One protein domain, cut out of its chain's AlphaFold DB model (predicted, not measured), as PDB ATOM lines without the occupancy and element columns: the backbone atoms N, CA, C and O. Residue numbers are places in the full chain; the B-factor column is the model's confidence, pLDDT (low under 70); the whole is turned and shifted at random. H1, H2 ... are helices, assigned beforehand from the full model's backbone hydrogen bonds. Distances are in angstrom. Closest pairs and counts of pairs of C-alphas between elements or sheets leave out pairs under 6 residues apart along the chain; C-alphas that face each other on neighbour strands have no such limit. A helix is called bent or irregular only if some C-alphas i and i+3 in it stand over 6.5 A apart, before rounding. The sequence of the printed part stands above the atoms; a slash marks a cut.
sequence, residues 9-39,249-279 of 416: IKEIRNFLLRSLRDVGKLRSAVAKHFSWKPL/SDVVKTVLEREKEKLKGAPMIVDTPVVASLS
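What this domain is: This is residues 9 to 39 and 249 to 279 of the 416 residues of the protein "5'-3' nuclease (NurA)" of Thermococcus sp. (strain CGMCC 1.5172 / 4557) (UniProt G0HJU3). One long helix, H1, is crossed along its second half by two short helices, H2 and H3, which touch each other, while residues 9 to 18 of H1 stick out free of this small body. A long loop, residues 259 to 270, joins H2 to H3. The printed part has 62 residues with three named helices, in the order H1, H2, H3, and no named strand; its class is all helix. It is only just compact, close to loose, with a radius of gyration of the C-alphas of 12.3 A, and its flat outline spans 37 by 32 by 16 A.

Where its parts are: H1 covers residues 9 to 33 and is 35.8 A long, from C-alpha 9 at (-23.898, 49.512, 0.463) to C-alpha 33 at (-25.878, 14.091, -4.670). It has a kink of 32 degrees near residue 26; it is neither bent nor irregular, but only just: C-alphas 25 and 28 are 6.1 A apart. H2, residues 250 to 258, is 12.2 A long. H3, residues 271 to 276, is 8.4 A long and ends at C-alpha 276 at (-25.799, 25.831, 5.091).

How they stand to each other: H1 touches H3 with residues 23 to 30 alone; the closest C-alphas, of Val 23 and Val 274, are 5.3 A apart, and the helices are about perpendicular at 82 degrees. H1 touches H2 with residues 26 to 33 alone, closest at the C-alphas of Val 30 and Val 255, 6.2 A apart. These two run the same way at a steep tilt of 65 degrees. H2 and H3 touch about perpendicular, at 84 degrees; the C-alphas of Val 252 and Asp 271 are closest, at 5.9 A. Every O i to N i+4 pair is within hydrogen-bond range in H2 and H3, and 17 of 21 are in H1.

The domain as a whole: The C-alphas farthest apart, of Lys 10 and Leu 39, are 39.4 A apart. Residues 40 to 248 are not printed, and C-alphas 39 and 249 are 22.8 A apart across this cut. The link from H2 to H3, 12 residues, is long. The mean pLDDT of the printed part is 91.3, and no printed residue is under 70.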
ATOM      1  N   ILE A   9     -22.821  50.356  -0.081       89.06
ATOM      2  CA  ILE A   9     -23.898  49.512   0.463       89.06
ATOM      3  C   ILE A   9     -24.715  48.876  -0.669       89.06
ATOM      4  O   ILE A   9     -25.044  47.687  -0.614       89.06
ATOM      5  N   LYS A  10     -25.042  49.649  -1.710       91.69
ATOM      6  CA  LYS A  10     -25.807  49.163  -2.862       91.69
ATOM      7  C   LYS A  10     -25.042  48.098  -3.647       91.69
ATOM      8  O   LYS A  10     -25.643  47.098  -4.039       91.69
ATOM      9  N   GLU A  11     -23.744  48.281  -3.867       92.31
ATOM     10  CA  GLU A  11     -22.903  47.304  -4.565       92.31
ATOM     11  C   GLU A  11     -22.764  46.001  -3.780       92.31
ATOM     12  O   GLU A  11     -23.027  44.932  -4.336       92.31
ATOM     13  N   ILE A  12     -22.474  46.083  -2.477       92.69
ATOM     14  CA  ILE A  12     -22.399  44.911  -1.593       92.69
ATOM     15  C   ILE A  12     -23.743  44.174  -1.575       92.69
ATOM     16  O   ILE A  12     -23.788  42.958  -1.758       92.69
ATOM     17  N   ARG A  13     -24.865  44.892  -1.434       93.00
ATOM     18  CA  ARG A  13     -26.203  44.283  -1.476       93.00
ATOM     19  C   ARG A  13     -26.458  43.572  -2.804       93.00
ATOM     20  O   ARG A  13     -26.957  42.449  -2.809       93.00
ATOM     21  N   ASN A  14     -26.123  44.204  -3.928       93.88
ATOM     22  CA  ASN A  14     -26.300  43.607  -5.251       93.88
ATOM     23  C   ASN A  14     -25.447  42.349  -5.433       93.88
ATOM     24  O   ASN A  14     -25.919  41.381  -6.033       93.88
ATOM     25  N   PHE A  15     -24.219  42.354  -4.912       91.75
ATOM     26  CA  PHE A  15     -23.357  41.180  -4.875       91.75
ATOM     27  C   PHE A  15     -24.001  40.053  -4.053       91.75
ATOM     28  O   PHE A  15     -24.227  38.973  -4.594       91.75
ATOM     29  N   LEU A  16     -24.423  40.326  -2.812       92.12
ATOM     30  CA  LEU A  16     -25.053  39.332  -1.935       92.12
ATOM     31  C   LEU A  16     -26.343  38.747  -2.529       92.12
ATOM     32  O   LEU A  16     -26.542  37.536  -2.507       92.12
ATOM     33  N   LEU A  17     -27.203  39.577  -3.129       92.44
ATOM     34  CA  LEU A  17     -28.427  39.115  -3.798       92.44
ATOM     35  C   LEU A  17     -28.136  38.235  -5.023       92.44
ATOM     36  O   LEU A  17     -28.918  37.337  -5.343       92.44
ATOM     37  N   ARG A  18     -27.032  38.477  -5.744       89.81
ATOM     38  CA  ARG A  18     -26.576  37.576  -6.816       89.81
ATOM     39  C   ARG A  18     -26.106  36.251  -6.222       89.81
ATOM     40  O   ARG A  18     -26.651  35.222  -6.608       89.81
ATOM     41  N   SER A  19     -25.232  36.290  -5.217       89.75
ATOM     42  CA  SER A  19     -24.730  35.094  -4.535       89.75
ATOM     43  C   SER A  19     -25.849  34.221  -3.961       89.75
ATOM     44  O   SER A  19     -25.823  33.010  -4.152       89.75
ATOM     45  N   LEU A  20     -26.880  34.807  -3.338       90.06
ATOM     46  CA  LEU A  20     -28.039  34.064  -2.818       90.06
ATOM     47  C   LEU A  20     -28.821  33.337  -3.919       90.06
ATOM     48  O   LEU A  20     -29.247  32.196  -3.732       90.06
ATOM     49  N   ARG A  21     -28.995  33.966  -5.089       89.31
ATOM     50  CA  ARG A  21     -29.642  33.314  -6.239       89.31
ATOM     51  C   ARG A  21     -28.818  32.139  -6.752       89.31
ATOM     52  O   ARG A  21     -29.390  31.115  -7.120       89.31
ATOM     53  N   ASP A  22     -27.500  32.276  -6.768       89.56
ATOM     54  CA  ASP A  22     -26.605  31.216  -7.224       89.56
ATOM     55  C   ASP A  22     -26.538  30.051  -6.226       89.56
ATOM     56  O   ASP A  22     -26.613  28.892  -6.640       89.56
ATOM     57  N   VAL A  23     -26.543  30.343  -4.921       92.38
ATOM     58  CA  VAL A  23     -26.732  29.344  -3.856       92.38
ATOM     59  C   VAL A  23     -28.040  28.580  -4.058       92.38
ATOM     60  O   VAL A  23     -28.030  27.352  -4.050       92.38
ATOM     61  N   GLY A  24     -29.152  29.274  -4.317       88.56
ATOM     62  CA  GLY A  24     -30.453  28.637  -4.550       88.56
ATOM     63  C   GLY A  24     -30.456  27.660  -5.733       88.56
ATOM     64  O   GLY A  24     -31.023  26.572  -5.631       88.56
ATOM     65  N   LYS A  25     -29.773  28.003  -6.837       86.56
ATOM     66  CA  LYS A  25     -29.606  27.094  -7.987       86.56
ATOM     67  C   LYS A  25     -28.815  25.845  -7.599       86.56
ATOM     68  O   LYS A  25     -29.246  24.729  -7.891       86.56
ATOM     69  N   LEU A  26     -27.681  26.039  -6.924       92.12
ATOM     70  CA  LEU A  26     -26.770  24.960  -6.540       92.12
ATOM     71  C   LEU A  26     -27.375  24.041  -5.478       92.12
ATOM     72  O   LEU A  26     -27.211  22.829  -5.585       92.12
ATOM     73  N   ARG A  27     -28.140  24.579  -4.519       92.75
ATOM     74  CA  ARG A  27     -28.800  23.829  -3.436       92.75
ATOM     75  C   ARG A  27     -29.526  22.592  -3.951       92.75
ATOM     76  O   ARG A  27     -29.315  21.497  -3.442       92.75
ATOM     77  N   SER A  28     -30.357  22.764  -4.980       88.88
ATOM     78  CA  SER A  28     -31.160  21.674  -5.547       88.88
ATOM     79  C   SER A  28     -30.310  20.547  -6.133       88.88
ATOM     80  O   SER A  28     -30.696  19.386  -6.060       88.88
ATOM     81  N   ALA A  29     -29.155  20.876  -6.706       91.31
ATOM     82  CA  ALA A  29     -28.238  19.911  -7.288       91.31
ATOM     83  C   ALA A  29     -27.370  19.242  -6.211       91.31
ATOM     84  O   ALA A  29     -27.177  18.028  -6.235       91.31
ATOM     85  N   VAL A  30     -26.927  20.002  -5.201       93.75
ATOM     86  CA  VAL A  30     -26.222  19.446  -4.037       93.75
ATOM     87  C   VAL A  30     -27.106  18.447  -3.291       93.75
ATOM     88  O   VAL A  30     -26.663  17.329  -3.050       93.75
ATOM     89  N   ALA A  31     -28.371  18.785  -3.029       93.00
ATOM     90  CA  ALA A  31     -29.319  17.918  -2.323       93.00
ATOM     91  C   ALA A  31     -29.618  16.581  -3.036       93.00
ATOM     92  O   ALA A  31     -30.065  15.635  -2.398       93.00
ATOM     93  N   LYS A  32     -29.380  16.475  -4.353       92.88
ATOM     94  CA  LYS A  32     -29.519  15.202  -5.088       92.88
ATOM     95  C   LYS A  32     -28.324  14.271  -4.909       92.88
ATOM     96  O   LYS A  32     -28.461  13.064  -5.074       92.88
ATOM     97  N   HIS A  33     -27.140  14.832  -4.674       93.25
ATOM     98  CA  HIS A  33     -25.878  14.091  -4.670       93.25
ATOM     99  C   HIS A  33     -25.284  13.909  -3.277       93.25
ATOM    100  O   HIS A  33     -24.444  13.029  -3.094       93.25
ATOM    101  N   PHE A  34     -25.716  14.725  -2.319       95.56
ATOM    102  CA  PHE A  34     -25.269  14.713  -0.940       95.56
ATOM    103  C   PHE A  34     -26.481  14.713  -0.016       95.56
ATOM    104  O   PHE A  34     -27.486  15.366  -0.291       95.56
ATOM    105  N   SER A  35     -26.371  13.979   1.085       93.38
ATOM    106  CA  SER A  35     -27.422  13.852   2.088       93.38
ATOM    107  C   SER A  35     -26.939  14.448   3.403       93.38
ATOM    108  O   SER A  35     -25.822  14.163   3.838       93.38
ATOM    109  N   TRP A  36     -27.780  15.291   4.001       96.38
ATOM    110  CA  TRP A  36     -27.599  15.765   5.367       96.38
ATOM    111  C   TRP A  36     -28.014  14.654   6.328       96.38
ATOM    112  O   TRP A  36     -29.145  14.169   6.259       96.38
ATOM    113  N   LYS A  37     -27.093  14.233   7.188       96.56
ATOM    114  CA  LYS A  37     -27.290  13.154   8.155       96.56
ATOM    115  C   LYS A  37     -27.483  13.730   9.562       96.56
ATOM    116  O   LYS A  37     -26.845  14.736   9.883       96.56
ATOM    117  N   PRO A  38     -28.321  13.108  10.411       96.88
ATOM    118  CA  PRO A  38     -28.441  13.500  11.813       96.88
ATOM    119  C   PRO A  38     -27.138  13.213  12.565       96.88
ATOM    120  O   PRO A  38     -26.413  12.286  12.210       96.88
ATOM    121  N   LEU A  39     -26.846  13.987  13.611       96.56
ATOM    122  CA  LEU A  39     -25.691  13.726  14.473       96.56
ATOM    123  C   LEU A  39     -25.827  12.363  15.187       96.56
ATOM    124  O   LEU A  39     -26.937  11.998  15.585       96.56
ATOM    125  N   SER A 249     -14.494  24.183  -1.942       93.00
ATOM    126  CA  SER A 249     -15.471  24.196  -3.048       93.00
ATOM    127  C   SER A 249     -15.603  22.805  -3.677       93.00
ATOM    128  O   SER A 249     -15.916  22.676  -4.857       93.00
ATOM    129  N   ASP A 250     -15.248  21.761  -2.930       94.19
ATOM    130  CA  ASP A 250     -15.171  20.385  -3.416       94.19
ATOM    131  C   ASP A 250     -16.574  19.813  -3.648       94.19
ATOM    132  O   ASP A 250     -16.798  19.146  -4.661       94.19
ATOM    133  N   VAL A 251     -17.547  20.156  -2.794       94.81
ATOM    134  CA  VAL A 251     -18.956  19.774  -2.984       94.81
ATOM    135  C   VAL A 251     -19.523  20.455  -4.226       94.81
ATOM    136  O   VAL A 251     -20.029  19.779  -5.124       94.81
ATOM    137  N   VAL A 252     -19.382  21.780  -4.335       94.00
ATOM    138  CA  VAL A 252     -19.876  22.548  -5.488       94.00
ATOM    139  C   VAL A 252     -19.213  22.086  -6.787       94.00
ATOM    140  O   VAL A 252     -19.915  21.833  -7.764       94.00
ATOM    141  N   LYS A 253     -17.886  21.905  -6.814       94.12
ATOM    142  CA  LYS A 253     -17.169  21.394  -7.998       94.12
ATOM    143  C   LYS A 253     -17.659  20.016  -8.422       94.12
ATOM    144  O   LYS A 253     -17.932  19.824  -9.602       94.12
ATOM    145  N   THR A 254     -17.820  19.097  -7.469       93.81
ATOM    146  CA  THR A 254     -18.325  17.745  -7.745       93.81
ATOM    147  C   THR A 254     -19.693  17.797  -8.426       93.81
ATOM    148  O   THR A 254     -19.950  17.073  -9.386       93.81
ATOM    149  N   VAL A 255     -20.580  18.676  -7.958       93.31
ATOM    150  CA  VAL A 255     -21.928  18.828  -8.520       93.31
ATOM    151  C   VAL A 255     -21.904  19.511  -9.885       93.31
ATOM    152  O   VAL A 255     -22.591  19.056 -10.795       93.31
ATOM    153  N   LEU A 256     -21.098  20.560 -10.059       91.88
ATOM    154  CA  LEU A 256     -20.932  21.234 -11.350       91.88
ATOM    155  C   LEU A 256     -20.393  20.291 -12.429       91.88
ATOM    156  O   LEU A 256     -20.795  20.388 -13.585       91.88
ATOM    157  N   GLU A 257     -19.507  19.367 -12.060       91.38
ATOM    158  CA  GLU A 257     -18.979  18.360 -12.976       91.38
ATOM    159  C   GLU A 257     -20.035  17.301 -13.335       91.38
ATOM    160  O   GLU A 257     -20.189  16.961 -14.508       91.38
ATOM    161  N   ARG A 258     -20.825  16.838 -12.355       91.62
ATOM    162  CA  ARG A 258     -21.885  15.831 -12.556       91.62
ATOM    163  C   ARG A 258     -23.120  16.361 -13.291       91.62
ATOM    164  O   ARG A 258     -23.714  15.633 -14.081       91.62
ATOM    165  N   GLU A 259     -23.512  17.612 -13.057       90.44
ATOM    166  CA  GLU A 259     -24.692  18.257 -13.659       90.44
ATOM    167  C   GLU A 259     -24.313  19.329 -14.704       90.44
ATOM    168  O   GLU A 259     -25.051  20.296 -14.907       90.44
ATOM    169  N   LYS A 260     -23.177  19.159 -15.396       86.38
ATOM    170  CA  LYS A 260     -22.568  20.155 -16.302       86.38
ATOM    171  C   LYS A 260     -23.532  20.813 -17.297       86.38
ATOM    172  O   LYS A 260     -23.466  22.023 -17.498       86.38
ATOM    173  N   GLU A 261     -24.440  20.044 -17.897       85.62
ATOM    174  CA  GLU A 261     -25.419  20.569 -18.861       85.62
ATOM    175  C   GLU A 261     -26.516  21.417 -18.197       85.62
ATOM    176  O   GLU A 261     -26.918  22.447 -18.732       85.62
ATOM    177  N   LYS A 262     -26.979  21.024 -17.002       84.12
ATOM    178  CA  LYS A 262     -28.050  21.725 -16.270       84.12
ATOM    179  C   LYS A 262     -27.544  22.959 -15.530       84.12
ATOM    180  O   LYS A 262     -28.284  23.925 -15.369       84.12
ATOM    181  N   LEU A 263     -26.290  22.927 -15.084       84.94
ATOM    182  CA  LEU A 263     -25.641  24.000 -14.331       84.94
ATOM    183  C   LEU A 263     -24.662  24.812 -15.187       84.94
ATOM    184  O   LEU A 263     -23.777  25.488 -14.662       84.94
ATOM    185  N   LYS A 264     -24.813  24.776 -16.514       81.50
ATOM    186  CA  LYS A 264     -23.977  25.554 -17.426       81.50
ATOM    187  C   LYS A 264     -24.080  27.048 -17.097       81.50
ATOM    188  O   LYS A 264     -25.158  27.633 -17.135       81.50
ATOM    189  N   GLY A 265     -22.943  27.664 -16.773       79.56
ATOM    190  CA  GLY A 265     -22.868  29.076 -16.380       79.56
ATOM    191  C   GLY A 265     -23.196  29.361 -14.910       79.56
ATOM    192  O   GLY A 265     -23.222  30.528 -14.524       79.56
ATOM    193  N   ALA A 266     -23.424  28.339 -14.076       82.69
ATOM    194  CA  ALA A 266     -23.448  28.520 -12.628       82.69
ATOM    195  C   ALA A 266     -22.046  28.933 -12.128       82.69
ATOM    196  O   ALA A 266     -21.043  28.394 -12.608       82.69
ATOM    197  N   PRO A 267     -21.945  29.896 -11.196       84.56
ATOM    198  CA  PRO A 267     -20.654  30.375 -10.730       84.56
ATOM    199  C   PRO A 267     -19.980  29.366  -9.800       84.56
ATOM    200  O   PRO A 267     -20.631  28.601  -9.089       84.56
ATOM    201  N   MET A 268     -18.652  29.429  -9.762       87.06
ATOM    202  CA  MET A 268     -17.865  28.762  -8.733       87.06
ATOM    203  C   MET A 268     -17.980  29.554  -7.428       87.06
ATOM    204  O   MET A 268     -17.538  30.701  -7.368       87.06
ATOM    205  N   ILE A 269     -18.554  28.946  -6.392       89.56
ATOM    206  CA  ILE A 269     -18.648  29.526  -5.046       89.56
ATOM    207  C   ILE A 269     -18.107  28.547  -4.003       89.56
ATOM    208  O   ILE A 269     -17.900  27.368  -4.292       89.56
ATOM    209  N   VAL A 270     -17.845  29.052  -2.798       91.75
ATOM    210  CA  VAL A 270     -17.461  28.217  -1.653       91.75
ATOM    211  C   VAL A 270     -18.633  27.353  -1.185       91.75
ATOM    212  O   VAL A 270     -19.795  27.730  -1.344       91.75
ATOM    213  N   ASP A 271     -18.322  26.198  -0.603       94.00
ATOM    214  CA  ASP A 271     -19.311  25.194  -0.204       94.00
ATOM    215  C   ASP A 271     -20.201  25.678   0.948       94.00
ATOM    216  O   ASP A 271     -21.404  25.433   0.930       94.00
ATOM    217  N   THR A 272     -19.637  26.401   1.923       93.12
ATOM    218  CA  THR A 272     -20.305  26.800   3.175       93.12
ATOM    219  C   THR A 272     -21.714  27.383   2.991       93.12
ATOM    220  O   THR A 272     -22.644  26.828   3.572       93.12
ATOM    221  N   PRO A 273     -21.948  28.436   2.177       92.56
ATOM    222  CA  PRO A 273     -23.290  28.994   1.989       92.56
ATOM    223  C   PRO A 273     -24.255  28.029   1.286       92.56
ATOM    224  O   PRO A 273     -25.459  28.088   1.522       92.56
ATOM    225  N   VAL A 274     -23.751  27.130   0.434       94.12
ATOM    226  CA  VAL A 274     -24.581  26.130  -0.253       94.12
ATOM    227  C   VAL A 274     -24.998  25.035   0.713       94.12
ATOM    228  O   VAL A 274     -26.180  24.712   0.795       94.12
ATOM    229  N   VAL A 275     -24.047  24.510   1.482       93.94
ATOM    230  CA  VAL A 275     -24.276  23.466   2.483       93.94
ATOM    231  C   VAL A 275     -25.183  23.976   3.598       93.94
ATOM    232  O   VAL A 275     -26.154  23.306   3.932       93.94
ATOM    233  N   ALA A 276     -24.946  25.195   4.090       92.62
ATOM    234  CA  ALA A 276     -25.799  25.831   5.091       92.62
ATOM    235  C   ALA A 276     -27.255  25.983   4.620       92.62
ATOM    236  O   ALA A 276     -28.157  25.960   5.445       92.62
ATOM    237  N   SER A 277     -27.499  26.101   3.308       92.94
ATOM    238  CA  SER A 277     -28.856  26.198   2.759       92.94
ATOM    239  C   SER A 277     -29.600  24.857   2.677       92.94
ATOM    240  O   SER A 277     -30.796  24.843   2.390       92.94
ATOM    241  N   LEU A 278     -28.925  23.715   2.862       93.44
ATOM    242  CA  LEU A 278     -29.549  22.394   2.715       93.44
ATOM    243  C   LEU A 278     -30.526  22.093   3.852       93.44
ATOM    244  O   LEU A 278     -31.639  21.645   3.580       93.44
ATOM    245  N   SER A 279     -30.116  22.376   5.084       92.31
ATOM    246  CA  SER A 279     -30.876  22.161   6.313       92.31
ATOM    247  C   SER A 279     -30.537  23.267   7.310       92.31
ATOM    248  O   SER A 279     -29.428  23.795   7.253       92.31
TER     249      SER A 279